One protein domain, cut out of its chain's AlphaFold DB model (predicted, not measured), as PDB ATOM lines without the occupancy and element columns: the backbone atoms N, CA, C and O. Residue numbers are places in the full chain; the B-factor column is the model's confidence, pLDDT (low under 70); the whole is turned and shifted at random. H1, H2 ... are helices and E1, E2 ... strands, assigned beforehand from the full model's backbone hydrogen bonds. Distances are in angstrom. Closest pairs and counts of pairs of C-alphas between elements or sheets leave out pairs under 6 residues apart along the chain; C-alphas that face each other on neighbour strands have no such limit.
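This is residues 10 to 85 of the 455 residues of an uncharacterized protein of Talaromyces atroroseus (UniProt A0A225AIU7). One long helix, H1, makes a bare shaft with a small group at each of its two tips: near its first residues lie the two-strand hairpin E1 and E2 and the loop of residues 21 to 34, and past its last residue, Arg 60, the backbone turns into a loose hook that holds the short helices H2 and H3. Residues 43 to 64, of which 43 to 60 belong to H1, stand free between the two groups. The printed part has 76 residues with two named strands and three named helices, in the order E1, E2, H1, H2, H3; the sheet, E1 - E2, is antiparallel and the class is mostly helix. The whole is extended, with a radius of gyration of the C-alphas of 19.9 A, and its outline is flat, spanning 53 by 28 by 13 A.

E1, residues 10 to 12, and E2, residues 17 to 20, form a hairpin, antiparallel at 145 degrees, with N 10 and O 19 at 2.8 A and N 19 and O 10 at 2.8 A, within hydrogen-bond range. H1, residues 35 to 60, comes closest to E1 at the C-alphas of Tyr 10 and Val 38, 7.2 A apart. H2, residues 67 to 70, is apart from H1, and H3, residues 76 to 79, is apart from both. Every O i to N i+4 pair of H1 is within hydrogen-bond range; H2 and H3 are too short for such a pair.

E1 begins at C-alpha 10, (-41.331, 12.751, -12.061), and is 6.3 A long; E2 is 10.1 A long. H1 runs 37.7 A to C-alpha 60 at (-60.212, 28.097, -35.948). H2 is 5.0 A long, and H3, 5.2 A long, ends at C-alpha 79, (-57.514, 51.320, -19.554).

The C-alphas farthest apart, those of Val 26 and Cys 68, are 54.2 A apart. The printed part has no cut; the link from E2 to H1 is long, with 14 residues. Residues 61 to 84 have pLDDT under 70.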
ATOM      1  N   TYR A  10     -40.922  11.763 -11.070       87.25
ATOM      2  CA  TYR A  10     -41.331  12.751 -12.061       87.25
ATOM      3  C   TYR A  10     -40.683  12.428 -13.407       87.25
ATOM      4  O   TYR A  10     -39.471  12.237 -13.481       87.25
ATOM      5  N   TRP A  11     -41.485  12.365 -14.470       89.12
ATOM      6  CA  TRP A  11     -40.977  12.244 -15.833       89.12
ATOM      7  C   TRP A  11     -40.587  13.622 -16.363       89.12
ATOM      8  O   TRP A  11     -41.450  14.485 -16.528       89.12
ATOM      9  N   ASP A  12     -39.302  13.811 -16.649       84.75
ATOM     10  CA  ASP A  12     -38.807  15.010 -17.318       84.75
ATOM     11  C   ASP A  12     -38.898  14.807 -18.846       84.75
ATOM     12  O   ASP A  12     -38.234  13.905 -19.380       84.75
ATOM     13  N   PRO A  13     -39.731  15.587 -19.563       83.00
ATOM     14  CA  PRO A  13     -39.936  15.418 -20.999       83.00
ATOM     15  C   PRO A  13     -38.706  15.796 -21.832       83.00
ATOM     16  O   PRO A  13     -38.516  15.208 -22.899       83.00
ATOM     17  N   ASP A  14     -37.862  16.709 -21.345       85.69
ATOM     18  CA  ASP A  14     -36.678  17.183 -22.064       85.69
ATOM     19  C   ASP A  14     -35.571  16.127 -21.993       85.69
ATOM     20  O   ASP A  14     -34.937  15.788 -22.992       85.69
ATOM     21  N   LYS A  15     -35.391  15.530 -20.806       86.75
ATOM     22  CA  LYS A  15     -34.382  14.485 -20.565       86.75
ATOM     23  C   LYS A  15     -34.868  13.072 -20.880       86.75
ATOM     24  O   LYS A  15     -34.057  12.145 -20.870       86.75
ATOM     25  N   LYS A  16     -36.172  12.892 -21.126       87.69
ATOM     26  CA  LYS A  16     -36.842  11.597 -21.343       87.69
ATOM     27  C   LYS A  16     -36.455  10.552 -20.282       87.69
ATOM     28  O   LYS A  16     -36.164   9.399 -20.611       87.69
ATOM     29  N   LYS A  17     -36.409  10.964 -19.009       90.12
ATOM     30  CA  LYS A  17     -36.020  10.124 -17.861       90.12
ATOM     31  C   LYS A  17     -36.885  10.418 -16.634       90.12
ATOM     32  O   LYS A  17     -37.415  11.517 -16.481       90.12
ATOM     33  N   TYR A  18     -37.007   9.422 -15.758       88.38
ATOM     34  CA  TYR A  18     -37.656   9.563 -14.456       88.38
ATOM     35  C   TYR A  18     -36.659  10.049 -13.406       88.38
ATOM     36  O   TYR A  18     -35.561   9.510 -13.289       88.38
ATOM     37  N   PHE A  19     -37.072  11.027 -12.606       89.12
ATOM     38  CA  PHE A  19     -36.317  11.552 -11.474       89.12
ATOM     39  C   PHE A  19     -37.102  11.323 -10.190       89.12
ATOM     40  O   PHE A  19     -38.308  11.558 -10.150       89.12
ATOM     41  N   ARG A  20     -36.433  10.853  -9.136       88.75
ATOM     42  CA  ARG A  20     -37.071  10.643  -7.834       88.75
ATOM     43  C   ARG A  20     -37.464  11.993  -7.238       88.75
ATOM     44  O   ARG A  20     -36.637  12.897  -7.154       88.75
ATOM     45  N   ILE A  21     -38.720  12.115  -6.822       90.19
ATOM     46  CA  ILE A  21     -39.233  13.315  -6.165       90.19
ATOM     47  C   ILE A  21     -38.720  13.311  -4.727       90.19
ATOM     48  O   ILE A  21     -38.976  12.371  -3.973       90.19
ATOM     49  N   GLN A  22     -37.989  14.355  -4.351       87.56
ATOM     50  CA  GLN A  22     -37.473  14.525  -2.994       87.56
ATOM     51  C   GLN A  22     -38.442  15.362  -2.148       87.56
ATOM     52  O   GLN A  22     -39.144  16.240  -2.661       87.56
ATOM     53  N   ALA A  23     -38.491  15.093  -0.842       86.00
ATOM     54  CA  ALA A  23     -39.219  15.943   0.095       86.00
ATOM     55  C   ALA A  23     -38.558  17.328   0.175       86.00
ATOM     56  O   ALA A  23     -37.344  17.441   0.028       86.00
ATOM     57  N   ASN A  24     -39.348  18.377   0.416       82.06
ATOM     58  CA  ASN A  24     -38.861  19.762   0.338       82.06
ATOM     59  C   ASN A  24     -37.704  20.048   1.308       82.06
ATOM     60  O   ASN A  24     -36.802  20.790   0.955       82.06
ATOM     61  N   HIS A  25     -37.699  19.411   2.483       80.31
ATOM     62  CA  HIS A  25     -36.647  19.551   3.495       80.31
ATOM     63  C   HIS A  25     -35.387  18.708   3.216       80.31
ATOM     64  O   HIS A  25     -34.368  18.913   3.861       80.31
ATOM     65  N   VAL A  26     -35.453  17.746   2.285       82.88
ATOM     66  CA  VAL A  26     -34.320  16.879   1.888       82.88
ATOM     67  C   VAL A  26     -33.680  17.368   0.589       82.88
ATOM     68  O   VAL A  26     -32.522  17.079   0.301       82.88
ATOM     69  N   ALA A  27     -34.446  18.079  -0.234       80.75
ATOM     70  CA  ALA A  27     -33.984  18.568  -1.517       80.75
ATOM     71  C   ALA A  27     -33.027  19.763  -1.324       80.75
ATOM     72  O   ALA A  27     -33.362  20.681  -0.576       80.75
ATOM     73  N   PRO A  28     -31.880  19.808  -2.028       82.94
ATOM     74  CA  PRO A  28     -31.013  20.983  -2.033       82.94
ATOM     75  C   PRO A  28     -31.785  22.245  -2.432       82.94
ATOM     76  O   PRO A  28     -32.680  22.184  -3.284       82.94
ATOM     77  N   THR A  29     -31.428  23.391  -1.854       77.06
ATOM     78  CA  THR A  29     -32.041  24.686  -2.172       77.06
ATOM     79  C   THR A  29     -31.979  24.936  -3.685       77.06
ATOM     80  O   THR A  29     -30.902  24.951  -4.273       77.06
ATOM     81  N   GLY A  30     -33.138  25.074  -4.342       78.44
ATOM     82  CA  GLY A  30     -33.234  25.228  -5.803       78.44
ATOM     83  C   GLY A  30     -33.325  23.925  -6.615       78.44
ATOM     84  O   GLY A  30     -33.298  23.969  -7.847       78.44
ATOM     85  N   SER A  31     -33.468  22.762  -5.969       81.94
ATOM     86  CA  SER A  31     -33.652  21.480  -6.660       81.94
ATOM     87  C   SER A  31     -34.880  21.490  -7.570       81.94
ATOM     88  O   SER A  31     -36.008  21.759  -7.152       81.94
ATOM     89  N   GLN A  32     -34.667  21.111  -8.829       82.00
ATOM     90  CA  GLN A  32     -35.717  21.026  -9.848       82.00
ATOM     91  C   GLN A  32     -36.716  19.883  -9.608       82.00
ATOM     92  O   GLN A  32     -37.775  19.857 -10.236       82.00
ATOM     93  N   TYR A  33     -36.384  18.941  -8.718       85.19
ATOM     94  CA  TYR A  33     -37.158  17.722  -8.464       85.19
ATOM     95  C   TYR A  33     -37.673  17.630  -7.018       85.19
ATOM     96  O   TYR A  33     -38.026  16.546  -6.546       85.19
ATOM     97  N   SER A  34     -37.740  18.761  -6.306       87.88
ATOM     98  CA  SER A  34     -38.480  18.841  -5.043       87.88
ATOM     99  C   SER A  34     -39.986  18.683  -5.285       87.88
ATOM    100  O   SER A  34     -40.495  18.948  -6.382       87.88
ATOM    101  N   ARG A  35     -40.732  18.257  -4.261       86.19
ATOM    102  CA  ARG A  35     -42.189  18.070  -4.351       86.19
ATOM    103  C   ARG A  35     -42.907  19.355  -4.784       86.19
ATOM    104  O   ARG A  35     -43.806  19.291  -5.623       86.19
ATOM    105  N   GLU A  36     -42.491  20.507  -4.264       86.31
ATOM    106  CA  GLU A  36     -43.013  21.820  -4.666       86.31
ATOM    107  C   GLU A  36     -42.638  22.208  -6.099       86.31
ATOM    108  O   GLU A  36     -43.519  22.610  -6.860       86.31
ATOM    109  N   ALA A  37     -41.374  22.041  -6.504       86.62
ATOM    110  CA  ALA A  37     -40.928  22.382  -7.856       86.62
ATOM    111  C   ALA A  37     -41.644  21.537  -8.919       86.62
ATOM    112  O   ALA A  37     -42.094  22.059  -9.941       86.62
ATOM    113  N   VAL A  38     -41.824  20.240  -8.649       86.81
ATOM    114  CA  VAL A  38     -42.582  19.331  -9.515       86.81
ATOM    115  C   VAL A  38     -44.056  19.729  -9.572       86.81
ATOM    116  O   VAL A  38     -44.633  19.746 -10.660       86.81
ATOM    117  N   LYS A  39     -44.674  20.078  -8.434       86.56
ATOM    118  CA  LYS A  39     -46.067  20.553  -8.397       86.56
ATOM    119  C   LYS A  39     -46.234  21.832  -9.221       86.56
ATOM    120  O   LYS A  39     -47.126  21.888 -10.062       86.56
ATOM    121  N   LYS A  40     -45.343  22.811  -9.045       87.31
ATOM    122  CA  LYS A  40     -45.343  24.064  -9.810       87.31
ATOM    123  C   LYS A  40     -45.167  23.814 -11.311       87.31
ATOM    124  O   LYS A  40     -45.970  24.292 -12.097       87.31
ATOM    125  N   ARG A  41     -44.201  22.980 -11.715       86.50
ATOM    126  CA  ARG A  41     -43.997  22.616 -13.131       86.50
ATOM    127  C   ARG A  41     -45.204  21.920 -13.753       86.50
ATOM    128  O   ARG A  41     -45.491  22.149 -14.924       86.50
ATOM    129  N   LYS A  42     -45.888  21.048 -13.003       84.69
ATOM    130  CA  LYS A  42     -47.127  20.412 -13.474       84.69
ATOM    131  C   LYS A  42     -48.197  21.469 -13.759       84.69
ATOM    132  O   LYS A  42     -48.708  21.487 -14.875       84.69
ATOM    133  N   LEU A  43     -48.426  22.386 -12.816       84.25
ATOM    134  CA  LEU A  43     -49.366  23.500 -12.976       84.25
ATOM    135  C   LEU A  43     -48.995  24.402 -14.166       84.25
ATOM    136  O   LEU A  43     -49.843  24.679 -15.010       84.25
ATOM    137  N   ASP A  44     -47.724  24.785 -14.298       84.50
ATOM    138  CA  ASP A  44     -47.248  25.613 -15.415       84.50
ATOM    139  C   ASP A  44     -47.448  24.910 -16.771       84.50
ATOM    140  O   ASP A  44     -47.807  25.534 -17.772       84.50
ATOM    141  N   ASN A  45     -47.213  23.595 -16.832       85.31
ATOM    142  CA  ASN A  45     -47.401  22.806 -18.048       85.31
ATOM    143  C   ASN A  45     -48.885  22.661 -18.416       85.31
ATOM    144  O   ASN A  45     -49.241  22.787 -19.587       85.31
ATOM    145  N   GLU A  46     -49.752  22.421 -17.432       81.00
ATOM    146  CA  GLU A  46     -51.207  22.417 -17.610       81.00
ATOM    147  C   GLU A  46     -51.698  23.777 -18.115       81.00
ATOM    148  O   GLU A  46     -52.423  23.841 -19.110       81.00
ATOM    149  N   GLU A  47     -51.216  24.878 -17.534       81.75
ATOM    150  CA  GLU A  47     -51.562  26.227 -17.976       81.75
ATOM    151  C   GLU A  47     -51.088  26.503 -19.415       81.75
ATOM    152  O   GLU A  47     -51.831  27.074 -20.221       81.75
ATOM    153  N   ARG A  48     -49.874  26.066 -19.782       83.31
ATOM    154  CA  ARG A  48     -49.357  26.171 -21.159       83.31
ATOM    155  C   ARG A  48     -50.198  25.373 -22.147       83.31
ATOM    156  O   ARG A  48     -50.542  25.902 -23.206       83.31
ATOM    157  N   LYS A  49     -50.556  24.128 -21.813       82.75
ATOM    158  CA  LYS A  49     -51.451  23.298 -22.636       82.75
ATOM    159  C   LYS A  49     -52.801  23.980 -22.814       82.75
ATOM    160  O   LYS A  49     -53.262  24.106 -23.945       82.75
ATOM    161  N   ARG A  50     -53.373  24.514 -21.732       79.25
ATOM    162  CA  ARG A  50     -54.639  25.254 -21.751       79.25
ATOM    163  C   ARG A  50     -54.578  26.460 -22.687       79.25
ATOM    164  O   ARG A  50     -55.395  26.581 -23.599       79.25
ATOM    165  N   LYS A  51     -53.556  27.311 -22.536       79.62
ATOM    166  CA  LYS A  51     -53.317  28.472 -23.415       79.62
ATOM    167  C   LYS A  51     -53.153  28.054 -24.879       79.62
ATOM    168  O   LYS A  51     -53.688  28.721 -25.763       79.62
ATOM    169  N   ALA A  52     -52.457  26.949 -25.149       83.19
ATOM    170  CA  ALA A  52     -52.288  26.427 -26.502       83.19
ATOM    171  C   ALA A  52     -53.609  25.917 -27.105       83.19
ATOM    172  O   ALA A  52     -53.884  26.201 -28.272       83.19
ATOM    173  N   THR A  53     -54.439  25.213 -26.331       80.75
ATOM    174  CA  THR A  53     -55.763  24.737 -26.763       80.75
ATOM    175  C   THR A  53     -56.696  25.904 -27.068       80.75
ATOM    176  O   THR A  53     -57.251  25.969 -28.165       80.75
ATOM    177  N   VAL A  54     -56.787  26.883 -26.160       80.19
ATOM    178  CA  VAL A  54     -57.553  28.120 -26.382       80.19
ATOM    179  C   VAL A  54     -57.030  28.860 -27.616       80.19
ATOM    180  O   VAL A  54     -57.811  29.236 -28.483       80.19
ATOM    181  N   GLY A  55     -55.711  29.008 -27.765       77.81
ATOM    182  CA  GLY A  55     -55.110  29.656 -28.933       77.81
ATOM    183  C   GLY A  55     -55.415  28.936 -30.253       77.81
ATOM    184  O   GLY A  55     -55.738  29.583 -31.248       77.81
ATOM    185  N   ARG A  56     -55.368  27.596 -30.276       80.56
ATOM    186  CA  ARG A  56     -55.777  26.789 -31.442       80.56
ATOM    187  C   ARG A  56     -57.254  26.984 -31.765       80.56
ATOM    188  O   ARG A  56     -57.594  27.070 -32.941       80.56
ATOM    189  N   ARG A  57     -58.108  27.065 -30.744       78.94
ATOM    190  CA  ARG A  57     -59.539  27.318 -30.904       78.94
ATOM    191  C   ARG A  57     -59.803  28.690 -31.514       78.94
ATOM    192  O   ARG A  57     -60.465  28.746 -32.541       78.94
ATOM    193  N   ILE A  58     -59.220  29.754 -30.958       74.19
ATOM    194  CA  ILE A  58     -59.357  31.125 -31.484       74.19
ATOM    195  C   ILE A  58     -58.947  31.175 -32.962       74.19
ATOM    196  O   ILE A  58     -59.654  31.743 -33.782       74.19
ATOM    197  N   ARG A  59     -57.845  30.511 -33.340       75.25
ATOM    198  CA  ARG A  59     -57.390  30.454 -34.745       75.25
ATOM    199  C   ARG A  59     -58.356  29.727 -35.686       75.25
ATOM    200  O   ARG A  59     -58.311  29.975 -36.885       75.25
ATOM    201  N   ARG A  60     -59.182  28.809 -35.173       73.12
ATOM    202  CA  ARG A  60     -60.212  28.097 -35.948       73.12
ATOM    203  C   ARG A  60     -61.509  28.901 -36.078       73.12
ATOM    204  O   ARG A  60     -62.356  28.528 -36.885       73.12
ATOM    205  N   GLU A  61     -61.698  29.969 -35.306       69.44
ATOM    206  CA  GLU A  61     -62.871  30.832 -35.436       69.44
ATOM    207  C   GLU A  61     -62.736  31.709 -36.693       69.44
ATOM    208  O   GLU A  61     -61.734  32.396 -36.894       69.44
ATOM    209  N   ARG A  62     -63.742  31.648 -37.581       55.78
ATOM    210  CA  ARG A  62     -63.761  32.402 -38.850       55.78
ATOM    211  C   ARG A  62     -64.019  33.892 -38.653       55.78
ATOM    212  O   ARG A  62     -63.505  34.700 -39.416       55.78
ATOM    213  N   VAL A  63     -64.812  34.250 -37.644       65.81
ATOM    214  CA  VAL A  63     -65.054  35.649 -37.287       65.81
ATOM    215  C   VAL A  63     -63.933  36.079 -36.355       65.81
ATOM    216  O   VAL A  63     -63.958  35.784 -35.163       65.81
ATOM    217  N   GLN A  64     -62.924  36.733 -36.920       63.12
ATOM    218  CA  GLN A  64     -61.860  37.356 -36.142       63.12
ATOM    219  C   GLN A  64     -62.221  38.811 -35.878       63.12
ATOM    220  O   GLN A  64     -62.706  39.512 -36.767       63.12
ATOM    221  N   THR A  65     -61.965  39.280 -34.660       61.81
ATOM    222  CA  THR A  65     -62.051  40.709 -34.376       61.81
ATOM    223  C   THR A  65     -61.014  41.445 -35.232       61.81
ATOM    224  O   THR A  65     -59.844  41.048 -35.261       61.81
ATOM    225  N   PRO A  66     -61.411  42.494 -35.972       64.75
ATOM    226  CA  PRO A  66     -60.503  43.214 -36.852       64.75
ATOM    227  C   PRO A  66     -59.371  43.867 -36.053       64.75
ATOM    228  O   PRO A  66     -59.561  44.317 -34.920       64.75
ATOM    229  N   ARG A  67     -58.181  43.949 -36.665       61.19
ATOM    230  CA  ARG A  67     -56.958  44.427 -35.995       61.19
ATOM    231  C   ARG A  67     -57.100  45.832 -35.407       61.19
ATOM    232  O   ARG A  67     -56.513  46.100 -34.363       61.19
ATOM    233  N   CYS A  68     -57.902  46.695 -36.034       62.47
ATOM    234  CA  CYS A  68     -58.177  48.049 -35.556       62.47
ATOM    235  C   CYS A  68     -58.902  48.075 -34.202       62.47
ATOM    236  O   CYS A  68     -58.575  48.920 -33.386       62.47
ATOM    237  N   LEU A  69     -59.790  47.115 -33.912       59.56
ATOM    238  CA  LEU A  69     -60.448  46.979 -32.602       59.56
ATOM    239  C   LEU A  69     -59.542  46.326 -31.546       59.56
ATOM    240  O   LEU A  69     -59.839  46.358 -30.355       59.56
ATOM    241  N   THR A  70     -58.426  45.731 -31.974       58.53
ATOM    242  CA  THR A  70     -57.387  45.175 -31.092       58.53
ATOM    243  C   THR A  70     -56.173  46.095 -30.941       58.53
ATOM    244  O   THR A  70     -55.232  45.745 -30.229       58.53
ATOM    245  N   HIS A  71     -56.165  47.245 -31.625       60.19
ATOM    246  CA  HIS A  71     -55.021  48.146 -31.672       60.19
ATOM    247  C   HIS A  71     -54.832  48.866 -30.330       60.19
ATOM    248  O   HIS A  71     -55.790  49.174 -29.625       60.19
ATOM    249  N   ASN A  72     -53.581  49.165 -29.975       56.78
ATOM    250  CA  ASN A  72     -53.242  49.741 -28.671       56.78
ATOM    251  C   ASN A  72     -53.807  51.153 -28.435       56.78
ATOM    252  O   ASN A  72     -53.786  51.605 -27.301       56.78
ATOM    253  N   VAL A  73     -54.299  51.829 -29.476       61.75
ATOM    254  CA  VAL A  73     -54.823  53.208 -29.413       61.75
ATOM    255  C   VAL A  73     -56.344  53.239 -29.200       61.75
ATOM    256  O   VAL A  73     -56.867  54.181 -28.628       61.75
ATOM    257  N   THR A  74     -57.072  52.177 -29.559       59.47
ATOM    258  CA  THR A  74     -58.523  52.040 -29.301       59.47
ATOM    259  C   THR A  74     -58.811  51.434 -27.918       59.47
ATOM    260  O   THR A  74     -59.871  50.859 -27.676       59.47
ATOM    261  N   ARG A  75     -57.836  51.500 -27.001       57.78
ATOM    262  CA  ARG A  75     -57.761  50.731 -25.751       57.78
ATOM    263  C   ARG A  75     -58.483  51.347 -24.553       57.78
ATOM    264  O   ARG A  75     -58.166  50.964 -23.432       57.78
ATOM    265  N   LEU A  76     -59.525  52.150 -24.757       57.72
ATOM    266  CA  LEU A  76     -60.368  52.616 -23.647       57.72
ATOM    267  C   LEU A  76     -60.851  51.431 -22.776       57.72
ATOM    268  O   LEU A  76     -60.827  51.480 -21.554       57.72
ATOM    269  N   ALA A  77     -61.161  50.286 -23.402       54.22
ATOM    270  CA  ALA A  77     -61.499  49.053 -22.688       54.22
ATOM    271  C   ALA A  77     -60.333  48.471 -21.860       54.22
ATOM    272  O   ALA A  77     -60.564  47.957 -20.773       54.22
ATOM    273  N   ALA A  78     -59.085  48.554 -22.332       54.28
ATOM    274  CA  ALA A  78     -57.919  48.059 -21.595       54.28
ATOM    275  C   ALA A  78     -57.486  49.006 -20.462       54.28
ATOM    276  O   ALA A  78     -56.972  48.519 -19.457       54.28
ATOM    277  N   GLU A  79     -57.719  50.312 -20.605       56.84
ATOM    278  CA  GLU A  79     -57.514  51.320 -19.554       56.84
ATOM    279  C   GLU A  79     -58.503  51.137 -18.393       56.84
ATOM    280  O   GLU A  79     -58.128  51.283 -17.236       56.84
ATOM    281  N   VAL A  80     -59.722  50.668 -18.684       58.28
ATOM    282  CA  VAL A  80     -60.734  50.270 -17.682       58.28
ATOM    283  C   VAL A  80     -60.524  48.814 -17.194       58.28
ATOM    284  O   VAL A  80     -61.386  48.212 -16.561       58.28
ATOM    285  N   GLY A  81     -59.376  48.187 -17.491       53.44
ATOM    286  CA  GLY A  81     -59.045  46.819 -17.051       53.44
ATOM    287  C   GLY A  81     -59.758  45.691 -17.816       53.44
ATOM    288  O   GLY A  81     -59.546  44.508 -17.545       53.44
ATOM    289  N   ASN A  82     -60.558  46.020 -18.826       56.34
ATOM    290  CA  ASN A  82     -61.349  45.089 -19.618       56.34
ATOM    291  C   ASN A  82     -60.565  44.665 -20.874       56.34
ATOM    292  O   ASN A  82     -60.768  45.162 -21.985       56.34
ATOM    293  N   ARG A  83     -59.614  43.734 -20.713       60.16
ATOM    294  CA  ARG A  83     -58.907  43.150 -21.867       60.16
ATOM    295  C   ARG A  83     -59.930  42.492 -22.811       60.16
ATOM    296  O   ARG A  83     -60.767  41.722 -22.333       60.16
ATOM    297  N   PRO A  84     -59.863  42.728 -24.137       62.84
ATOM    298  CA  PRO A  84     -60.753  42.080 -25.093       62.84
ATOM    299  C   PRO A  84     -60.383  40.598 -25.193       62.84
ATOM    300  O   PRO A  84     -59.543  40.185 -25.987       62.84
ATOM    301  N   VAL A  85     -60.974  39.790 -24.319       71.31
ATOM    302  CA  VAL A  85     -60.917  38.331 -24.385       71.31
ATOM    303  C   VAL A  85     -62.155  37.813 -25.123       71.31
ATOM    304  O   VAL A  85     -63.237  38.396 -24.971       71.31
TER     305      VAL A  85